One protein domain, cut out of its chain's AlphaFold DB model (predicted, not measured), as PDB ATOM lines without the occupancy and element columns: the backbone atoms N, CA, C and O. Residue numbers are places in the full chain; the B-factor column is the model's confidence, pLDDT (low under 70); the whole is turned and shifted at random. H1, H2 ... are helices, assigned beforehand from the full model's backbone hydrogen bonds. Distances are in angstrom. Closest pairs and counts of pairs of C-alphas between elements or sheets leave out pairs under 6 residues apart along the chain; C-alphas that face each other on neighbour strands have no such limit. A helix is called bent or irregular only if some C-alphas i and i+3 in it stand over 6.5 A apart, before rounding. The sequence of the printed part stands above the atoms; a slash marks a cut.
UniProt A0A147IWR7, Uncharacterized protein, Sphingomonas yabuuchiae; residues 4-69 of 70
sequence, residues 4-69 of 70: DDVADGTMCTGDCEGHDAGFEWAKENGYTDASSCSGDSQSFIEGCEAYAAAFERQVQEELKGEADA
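What this domain is: This is residues 4 to 69 of the 70 residues of an uncharacterized protein of Sphingomonas yabuuchiae (UniProt A0A147IWR7). One long helix, H3, has its first part set in a small body and its last part sticking out as an arm, residues 57 to 69, of which 57 to 67 belong to H3. In the body H2 crosses the first part of H3, the short H1 sits on H3 a little farther on, and residues 30 to 41 fold back from the end of H2 to the beginning of H3. The printed part has 66 residues with three named helices, H1, H2 and H3 in that order, and no named strand; the class is all helix. It is only just compact, close to loose, with a radius of gyration of the C-alphas of 12.9 A, and its elongated outline spans 43 by 23 by 17 A.

How they stand to each other: Begin with H3, residues 42 to 67, the longest helix. H2, residues 17 to 29, touches it with 31 pairs of C-alphas within 8 A; look at His 19 and Gly 47, whose C-alphas are the closest, 3.9 A apart. The two run the same way at a steep tilt of 49 degrees, and H3 touches H2 with residues 43 to 52 alone. H1, residues 4 to 7, touches H3 at residues 50 to 54 alone, with 4 pairs of C-alphas within 8 A; the closest C-alphas are those of Val 6 and Ala 54, 6.5 A apart. H1 and H2 are apart. On the backbone of H2 and H3, every pair of O i and N i+4 is within hydrogen-bond range. H1 is too short for such a pair, and its one pair of O i and N i+3 is not within range.

Where its parts are: Find C-alpha 42 at (-31.119, -40.882, -22.313); from there H3 runs 36.7 A through its 26 residues to C-alpha 67 at (-1.370, -19.489, -24.904). Then go to C-alpha 17 at (-28.400, -42.649, -10.870), where H2 begins; its 13 residues cover 17.9 A from first to last C-alpha. H1 has four residues and starts at Asp 4, the first printed residue. None of the three helices is bent.

The domain as a whole: The C-alphas farthest apart are those of Asp 40 and Ala 69, 44.1 A. Without the free stretch, the body of 53 residues spans 26 by 23 by 17 A, with a radius of gyration of 9.7 A. The link from H1 to H2, 9 residues, is short, and the link from H2 to H3, 12 residues, is long. The printed part has no cut. Its mean pLDDT is 81.6; look for values under 70 at residue 4, residues 9 to 11, residue 13 and residues 65 to 69.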
ATOM      1  N   ASP A   4     -22.169 -33.940 -10.359       69.56
ATOM      2  CA  ASP A   4     -22.806 -32.781  -9.710       69.56
ATOM      3  C   ASP A   4     -22.024 -31.460  -9.901       69.56
ATOM      4  O   ASP A   4     -22.614 -30.427 -10.212       69.56
ATOM      5  N   ASP A   5     -20.685 -31.508  -9.819       73.25
ATOM      6  CA  ASP A   5     -19.788 -30.364 -10.074       73.25
ATOM      7  C   ASP A   5     -19.812 -29.913 -11.545       73.25
ATOM      8  O   ASP A   5     -19.540 -28.755 -11.856       73.25
ATOM      9  N   VAL A   6     -20.090 -30.837 -12.465       76.62
ATOM     10  CA  VAL A   6     -20.090 -30.579 -13.911       76.62
ATOM     11  C   VAL A   6     -21.462 -30.111 -14.391       76.62
ATOM     12  O   VAL A   6     -21.554 -29.219 -15.234       76.62
ATOM     13  N   ALA A   7     -22.524 -30.714 -13.863       70.56
ATOM     14  CA  ALA A   7     -23.902 -30.474 -14.264       70.56
ATOM     15  C   ALA A   7     -24.588 -29.335 -13.481       70.56
ATOM     16  O   ALA A   7     -25.763 -29.044 -13.730       70.56
ATOM     17  N   ASP A   8     -23.880 -28.708 -12.531       70.00
ATOM     18  CA  ASP A   8     -24.377 -27.640 -11.639       70.00
ATOM     19  C   ASP A   8     -25.665 -28.042 -10.884       70.00
ATOM     20  O   ASP A   8     -26.485 -27.209 -10.509       70.00
ATOM     21  N   GLY A   9     -25.916 -29.350 -10.744       60.06
ATOM     22  CA  GLY A   9     -27.165 -29.910 -10.217       60.06
ATOM     23  C   GLY A   9     -28.436 -29.608 -11.037       60.06
ATOM     24  O   GLY A   9     -29.526 -30.001 -10.631       60.06
ATOM     25  N   THR A  10     -28.342 -28.929 -12.190       59.91
ATOM     26  CA  THR A  10     -29.512 -28.501 -12.991       59.91
ATOM     27  C   THR A  10     -29.951 -29.519 -14.039       59.91
ATOM     28  O   THR A  10     -31.118 -29.527 -14.431       59.91
ATOM     29  N   MET A  11     -29.045 -30.396 -14.479       66.56
ATOM     30  CA  MET A  11     -29.349 -31.413 -15.498       66.56
ATOM     31  C   MET A  11     -30.089 -32.628 -14.931       66.56
ATOM     32  O   MET A  11     -30.525 -33.485 -15.686       66.56
ATOM     33  N   CYS A  12     -30.259 -32.698 -13.609       70.38
ATOM     34  CA  CYS A  12     -30.943 -33.796 -12.956       70.38
ATOM     35  C   CYS A  12     -32.110 -33.284 -12.102       70.38
ATOM     36  O   CYS A  12     -31.921 -32.642 -11.075       70.38
ATOM     37  N   THR A  13     -33.343 -33.583 -12.518       65.12
ATOM     38  CA  THR A  13     -34.571 -33.180 -11.805       65.12
ATOM     39  C   THR A  13     -35.212 -34.323 -11.001       65.12
ATOM     40  O   THR A  13     -36.355 -34.191 -10.563       65.12
ATOM     41  N   GLY A  14     -34.521 -35.459 -10.848       71.38
ATOM     42  CA  GLY A  14     -35.043 -36.704 -10.267       71.38
ATOM     43  C   GLY A  14     -33.926 -37.671  -9.855       71.38
ATOM     44  O   GLY A  14     -32.955 -37.249  -9.236       71.38
ATOM     45  N   ASP A  15     -34.051 -38.961 -10.186       71.62
ATOM     46  CA  ASP A  15     -33.029 -39.972  -9.886       71.62
ATOM     47  C   ASP A  15     -31.801 -39.803 -10.800       71.62
ATOM     48  O   ASP A  15     -31.793 -40.223 -11.959       71.62
ATOM     49  N   CYS A  16     -30.736 -39.189 -10.274       81.06
ATOM     50  CA  CYS A  16     -29.495 -38.946 -11.022       81.06
ATOM     51  C   CYS A  16     -28.668 -40.209 -11.274       81.06
ATOM     52  O   CYS A  16     -27.646 -40.136 -11.947       81.06
ATOM     53  N   GLU A  17     -29.109 -41.368 -10.774       84.38
ATOM     54  CA  GLU A  17     -28.400 -42.649 -10.870       84.38
ATOM     55  C   GLU A  17     -28.047 -43.017 -12.318       84.38
ATOM     56  O   GLU A  17     -26.969 -43.548 -12.576       84.38
ATOM     57  N   GLY A  18     -28.919 -42.692 -13.280       84.25
ATOM     58  CA  GLY A  18     -28.646 -42.925 -14.701       84.25
ATOM     59  C   GLY A  18     -27.532 -42.034 -15.254       84.25
ATOM     60  O   GLY A  18     -26.683 -42.513 -16.004       84.25
ATOM     61  N   HIS A  19     -27.507 -40.762 -14.851       89.25
ATOM     62  CA  HIS A  19     -26.469 -39.819 -15.262       89.25
ATOM     63  C   HIS A  19     -25.129 -40.132 -14.602       89.25
ATOM     64  O   HIS A  19     -24.104 -40.153 -15.278       89.25
ATOM     65  N   ASP A  20     -25.138 -40.439 -13.306       88.06
ATOM     66  CA  ASP A  20     -23.928 -40.785 -12.563       88.06
ATOM     67  C   ASP A  20     -23.302 -42.070 -13.128       88.06
ATOM     68  O   ASP A  20     -22.106 -42.114 -13.399       88.06
ATOM     69  N   ALA A  21     -24.127 -43.073 -13.459       90.69
ATOM     70  CA  ALA A  21     -23.665 -44.286 -14.130       90.69
ATOM     71  C   ALA A  21     -23.020 -44.006 -15.500       90.69
ATOM     72  O   ALA A  21     -21.985 -44.590 -15.817       90.69
ATOM     73  N   GLY A  22     -23.609 -43.115 -16.306       90.81
ATOM     74  CA  GLY A  22     -23.045 -42.701 -17.593       90.81
ATOM     75  C   GLY A  22     -21.732 -41.932 -17.455       90.81
ATOM     76  O   GLY A  22     -20.776 -42.189 -18.189       90.81
ATOM     77  N   PHE A  23     -21.668 -41.027 -16.479       90.62
ATOM     78  CA  PHE A  23     -20.490 -40.215 -16.183       90.62
ATOM     79  C   PHE A  23     -19.325 -41.074 -15.687       90.62
ATOM     80  O   PHE A  23     -18.212 -40.981 -16.211       90.62
ATOM     81  N   GLU A  24     -19.576 -41.953 -14.714       90.94
ATOM     82  CA  GLU A  24     -18.567 -42.867 -14.181       90.94
ATOM     83  C   GLU A  24     -18.095 -43.847 -15.255       90.94
ATOM     84  O   GLU A  24     -16.889 -44.030 -15.420       90.94
ATOM     85  N   TRP A  25     -19.010 -44.399 -16.059       91.62
ATOM     86  CA  TRP A  25     -18.640 -45.272 -17.169       91.62
ATOM     87  C   TRP A  25     -17.719 -44.565 -18.169       91.62
ATOM     88  O   TRP A  25     -16.688 -45.123 -18.551       91.62
ATOM     89  N   ALA A  26     -18.047 -43.331 -18.563       92.25
ATOM     90  CA  ALA A  26     -17.229 -42.560 -19.491       92.25
ATOM     91  C   ALA A  26     -15.844 -42.250 -18.905       92.25
ATOM     92  O   ALA A  26     -14.830 -42.407 -19.590       92.25
ATOM     93  N   LYS A  27     -15.789 -41.909 -17.614       90.12
ATOM     94  CA  LYS A  27     -14.547 -41.685 -16.869       90.12
ATOM     95  C   LYS A  27     -13.665 -42.927 -16.811       90.12
ATOM     96  O   LYS A  27     -12.479 -42.845 -17.122       90.12
ATOM     97  N   GLU A  28     -14.225 -44.072 -16.434       91.38
ATOM     98  CA  GLU A  28     -13.478 -45.327 -16.308       91.38
ATOM     99  C   GLU A  28     -12.987 -45.856 -17.659       91.38
ATOM    100  O   GLU A  28     -11.903 -46.433 -17.742       91.38
ATOM    101  N   ASN A  29     -13.754 -45.634 -18.729       90.25
ATOM    102  CA  ASN A  29     -13.408 -46.099 -20.073       90.25
ATOM    103  C   ASN A  29     -12.624 -45.063 -20.894       90.25
ATOM    104  O   ASN A  29     -12.199 -45.369 -22.009       90.25
ATOM    105  N   GLY A  30     -12.418 -43.850 -20.374       88.94
ATOM    106  CA  GLY A  30     -11.722 -42.779 -21.086       88.94
ATOM    107  C   GLY A  30     -12.490 -42.242 -22.299       88.94
ATOM    108  O   GLY A  30     -11.871 -41.768 -23.253       88.94
ATOM    109  N   TYR A  31     -13.824 -42.306 -22.279       90.56
ATOM    110  CA  TYR A  31     -14.670 -41.690 -23.300       90.56
ATOM    111  C   TYR A  31     -14.696 -40.188 -23.074       90.56
ATOM    112  O   TYR A  31     -15.396 -39.676 -22.212       90.56
ATOM    113  N   THR A  32     -13.871 -39.489 -23.836       88.50
ATOM    114  CA  THR A  32     -13.640 -38.047 -23.695       88.50
ATOM    115  C   THR A  32     -14.309 -37.238 -24.799       88.50
ATOM    116  O   THR A  32     -14.183 -36.022 -24.824       88.50
ATOM    117  N   ASP A  33     -15.038 -37.914 -25.686       87.88
ATOM    118  CA  ASP A  33     -15.724 -37.333 -26.830       87.88
ATOM    119  C   ASP A  33     -17.236 -37.543 -26.687       87.88
ATOM    120  O   ASP A  33     -17.711 -38.679 -26.596       87.88
ATOM    121  N   ALA A  34     -17.988 -36.442 -26.678       86.69
ATOM    122  CA  ALA A  34     -19.434 -36.480 -26.478       86.69
ATOM    123  C   ALA A  34     -20.158 -37.180 -27.641       86.69
ATOM    124  O   ALA A  34     -21.164 -37.844 -27.429       86.69
ATOM    125  N   SER A  35     -19.618 -37.123 -28.866       87.88
ATOM    126  CA  SER A  35     -20.216 -37.820 -30.020       87.88
ATOM    127  C   SER A  35     -20.039 -39.340 -29.953       87.88
ATOM    128  O   SER A  35     -20.737 -40.081 -30.645       87.88
ATOM    129  N   SER A  36     -19.100 -39.809 -29.131       87.88
ATOM    130  CA  SER A  36     -18.846 -41.225 -28.871       87.88
ATOM    131  C   SER A  36     -19.712 -41.774 -27.733       87.88
ATOM    132  O   SER A  36     -19.731 -42.988 -27.514       87.88
ATOM    133  N   CYS A  37     -20.444 -40.908 -27.025       90.38
ATOM    134  CA  CYS A  37     -21.395 -41.311 -26.004       90.38
ATOM    135  C   CYS A  37     -22.602 -41.997 -26.641       90.38
ATOM    136  O   CYS A  37     -23.320 -41.446 -27.471       90.38
ATOM    137  N   SER A  38     -22.813 -43.244 -26.243       86.38
ATOM    138  CA  SER A  38     -23.914 -44.074 -26.704       86.38
ATOM    139  C   SER A  38     -24.368 -44.956 -25.555       86.38
ATOM    140  O   SER A  38     -23.563 -45.359 -24.716       86.38
ATOM    141  N   GLY A  39     -25.662 -45.249 -25.494       82.25
ATOM    142  CA  GLY A  39     -26.230 -46.007 -24.392       82.25
ATOM    143  C   GLY A  39     -27.704 -46.320 -24.581       82.25
ATOM    144  O   GLY A  39     -28.364 -45.820 -25.488       82.25
ATOM    145  N   ASP A  40     -28.210 -47.167 -23.690       80.81
ATOM    146  CA  ASP A  40     -29.589 -47.665 -23.716       80.81
ATOM    147  C   ASP A  40     -30.609 -46.649 -23.175       80.81
ATOM    148  O   ASP A  40     -31.814 -46.792 -23.367       80.81
ATOM    149  N   SER A  41     -30.152 -45.626 -22.452       87.62
ATOM    150  CA  SER A  41     -31.012 -44.658 -21.771       87.62
ATOM    151  C   SER A  41     -30.502 -43.239 -21.965       87.62
ATOM    152  O   SER A  41     -29.297 -42.999 -21.954       87.62
ATOM    153  N   GLN A  42     -31.435 -42.296 -22.104       87.56
ATOM    154  CA  GLN A  42     -31.119 -40.882 -22.313       87.56
ATOM    155  C   GLN A  42     -30.270 -40.322 -21.166       87.56
ATOM    156  O   GLN A  42     -29.220 -39.746 -21.423       87.56
ATOM    157  N   SER A  43     -30.630 -40.639 -19.920       87.81
ATOM    158  CA  SER A  43     -29.878 -40.216 -18.737       87.81
ATOM    159  C   SER A  43     -28.435 -40.733 -18.720       87.81
ATOM    160  O   SER A  43     -27.520 -39.995 -18.369       87.81
ATOM    161  N   PHE A  44     -28.202 -41.966 -19.176       90.94
ATOM    162  CA  PHE A  44     -26.849 -42.509 -19.322       90.94
ATOM    163  C   PHE A  44     -26.031 -41.738 -20.366       90.94
ATOM    164  O   PHE A  44     -24.869 -41.411 -20.127       90.94
ATOM    165  N   ILE A  45     -26.635 -41.428 -21.518       90.88
ATOM    166  CA  ILE A  45     -25.972 -40.665 -22.584       90.88
ATOM    167  C   ILE A  45     -25.624 -39.263 -22.077       90.88
ATOM    168  O   ILE A  45     -24.471 -38.863 -22.180       90.88
ATOM    169  N   GLU A  46     -26.571 -38.576 -21.438       89.50
ATOM    170  CA  GLU A  46     -26.363 -37.242 -20.862       89.50
ATOM    171  C   GLU A  46     -25.236 -37.236 -19.812       89.50
ATOM    172  O   GLU A  46     -24.422 -36.316 -19.767       89.50
ATOM    173  N   GLY A  47     -25.138 -38.290 -18.992       90.31
ATOM    174  CA  GLY A  47     -24.035 -38.476 -18.045       90.31
ATOM    175  C   GLY A  47     -22.668 -38.610 -18.720       90.31
ATOM    176  O   GLY A  47     -21.695 -37.972 -18.312       90.31
ATOM    177  N   CYS A  48     -22.597 -39.415 -19.780       92.31
ATOM    178  CA  CYS A  48     -21.381 -39.586 -20.572       92.31
ATOM    179  C   CYS A  48     -20.969 -38.278 -21.264       92.31
ATOM    180  O   CYS A  48     -19.804 -37.876 -21.189       92.31
ATOM    181  N   GLU A  49     -21.919 -37.583 -21.895       90.38
ATOM    182  CA  GLU A  49     -21.674 -36.315 -22.585       90.38
ATOM    183  C   GLU A  49     -21.167 -35.245 -21.613       90.38
ATOM    184  O   GLU A  49     -20.243 -34.500 -21.947       90.38
ATOM    185  N   ALA A  50     -21.702 -35.208 -20.388       89.19
ATOM    186  CA  ALA A  50     -21.228 -34.306 -19.346       89.19
ATOM    187  C   ALA A  50     -19.756 -34.566 -18.986       89.19
ATOM    188  O   ALA A  50     -18.973 -33.618 -18.888       89.19
ATOM    189  N   TYR A  51     -19.347 -35.832 -18.834       90.25
ATOM    190  CA  TYR A  51     -17.940 -36.164 -18.587       90.25
ATOM    191  C   TYR A  51     -17.046 -35.739 -19.755       90.25
ATOM    192  O   TYR A  51     -16.027 -35.080 -19.537       90.25
ATOM    193  N   ALA A  52     -17.435 -36.074 -20.987       91.44
ATOM    194  CA  ALA A  52     -16.684 -35.712 -22.181       91.44
ATOM    195  C   ALA A  52     -16.507 -34.190 -22.295       91.44
ATOM    196  O   ALA A  52     -15.382 -33.707 -22.392       91.44
ATOM    197  N   ALA A  53     -17.587 -33.421 -22.142       88.44
ATOM    198  CA  ALA A  53     -17.536 -31.963 -22.166       88.44
ATOM    199  C   ALA A  53     -16.649 -31.384 -21.046       88.44
ATOM    200  O   ALA A  53     -15.915 -30.417 -21.268       88.44
ATOM    201  N   ALA A  54     -16.682 -31.963 -19.841       87.56
ATOM    202  CA  ALA A  54     -15.816 -31.548 -18.736       87.56
ATOM    203  C   ALA A  54     -14.339 -31.867 -18.997       87.56
ATOM    204  O   ALA A  54     -13.461 -31.067 -18.657       87.56
ATOM    205  N   PHE A  55     -14.055 -33.017 -19.606       88.69
ATOM    206  CA  PHE A  55     -12.711 -33.393 -20.016       88.69
ATOM    207  C   PHE A  55     -12.188 -32.448 -21.099       88.69
ATOM    208  O   PHE A  55     -11.112 -31.877 -20.940       88.69
ATOM    209  N   GLU A  56     -12.972 -32.210 -22.154       86.69
ATOM    210  CA  GLU A  56     -12.617 -31.267 -23.213       86.69
ATOM    211  C   GLU A  56     -12.374 -29.869 -22.651       86.69
ATOM    212  O   GLU A  56     -11.371 -29.245 -22.987       86.69
ATOM    213  N   ARG A  57     -13.235 -29.386 -21.747       84.00
ATOM    214  CA  ARG A  57     -13.036 -28.103 -21.064       84.00
ATOM    215  C   ARG A  57     -11.727 -28.053 -20.286       84.00
ATOM    216  O   ARG A  57     -11.028 -27.059 -20.405       84.00
ATOM    217  N   GLN A  58     -11.387 -29.082 -19.510       83.69
ATOM    218  CA  GLN A  58     -10.103 -29.116 -18.797       83.69
ATOM    219  C   GLN A  58      -8.924 -29.052 -19.754       83.69
ATOM    220  O   GLN A  58      -8.022 -28.245 -19.553       83.69
ATOM    221  N   VAL A  59      -8.949 -29.870 -20.808       83.25
ATOM    222  CA  VAL A  59      -7.895 -29.873 -21.825       83.25
ATOM    223  C   VAL A  59      -7.801 -28.500 -22.491       83.25
ATOM    224  O   VAL A  59      -6.710 -27.974 -22.660       83.25
ATOM    225  N   GLN A  60      -8.932 -27.876 -22.822       80.94
ATOM    226  CA  GLN A  60      -8.984 -26.530 -23.396       80.94
ATOM    227  C   GLN A  60      -8.447 -25.465 -22.431       80.94
ATOM    228  O   GLN A  60      -7.733 -24.574 -22.872       80.94
ATOM    229  N   GLU A  61      -8.768 -25.534 -21.137       81.75
ATOM    230  CA  GLU A  61      -8.274 -24.592 -20.123       81.75
ATOM    231  C   GLU A  61      -6.759 -24.746 -19.914       81.75
ATOM    232  O   GLU A  61      -6.057 -23.739 -19.855       81.75
ATOM    233  N   GLU A  62      -6.239 -25.978 -19.899       76.06
ATOM    234  CA  GLU A  62      -4.794 -26.251 -19.878       76.06
ATOM    235  C   GLU A  62      -4.106 -25.682 -21.130       76.06
ATOM    236  O   GLU A  62      -3.130 -24.939 -21.026       76.06
ATOM    237  N   LEU A  63      -4.663 -25.941 -22.320       72.56
ATOM    238  CA  LEU A  63      -4.144 -25.410 -23.587       72.56
ATOM    239  C   LEU A  63      -4.206 -23.876 -23.646       72.56
ATOM    240  O   LEU A  63      -3.316 -23.228 -24.199       72.56
ATOM    241  N   LYS A  64      -5.256 -23.274 -23.085       72.31
ATOM    242  CA  LYS A  64      -5.447 -21.821 -23.066       72.31
ATOM    243  C   LYS A  64      -4.529 -21.139 -22.051       72.31
ATOM    244  O   LYS A  64      -4.071 -20.032 -22.325       72.31
ATOM    245  N   GLY A  65      -4.220 -21.794 -20.931       61.91
ATOM    246  CA  GLY A  65      -3.255 -21.309 -19.942       61.91
ATOM    247  C   GLY A  65      -1.836 -21.170 -20.500       61.91
ATOM    248  O   GLY A  65      -1.099 -20.277 -20.092       61.91
ATOM    249  N   GLU A  66      -1.475 -21.990 -21.487       58.81
ATOM    250  CA  GLU A  66      -0.170 -21.924 -22.151       58.81
ATOM    251  C   GLU A  66      -0.116 -20.852 -23.261       58.81
ATOM    252  O   GLU A  66       0.939 -20.275 -23.526       58.81
ATOM    253  N   ALA A  67      -1.263 -20.514 -23.863       58.16
ATOM    254  CA  ALA A  67      -1.370 -19.489 -24.904       58.16
ATOM    255  C   ALA A  67      -1.340 -18.039 -24.372       58.16
ATOM    256  O   ALA A  67      -0.985 -17.132 -25.121       58.16
ATOM    257  N   ASP A  68      -1.693 -17.815 -23.102       55.34
ATOM    258  CA  ASP A  68      -1.678 -16.486 -22.458       55.34
ATOM    259  C   ASP A  68      -0.325 -16.149 -21.789       55.34
ATOM    260  O   ASP A  68      -0.123 -15.049 -21.284       55.34
ATOM    261  N   ALA A  69       0.638 -17.080 -21.802       58.22
ATOM    262  CA  ALA A  69       1.959 -16.916 -21.186       58.22
ATOM    263  C   ALA A  69       3.049 -16.341 -22.127       58.22
ATOM    264  O   ALA A  69       4.236 -16.460 -21.812       58.22
TER     265      ALA A  69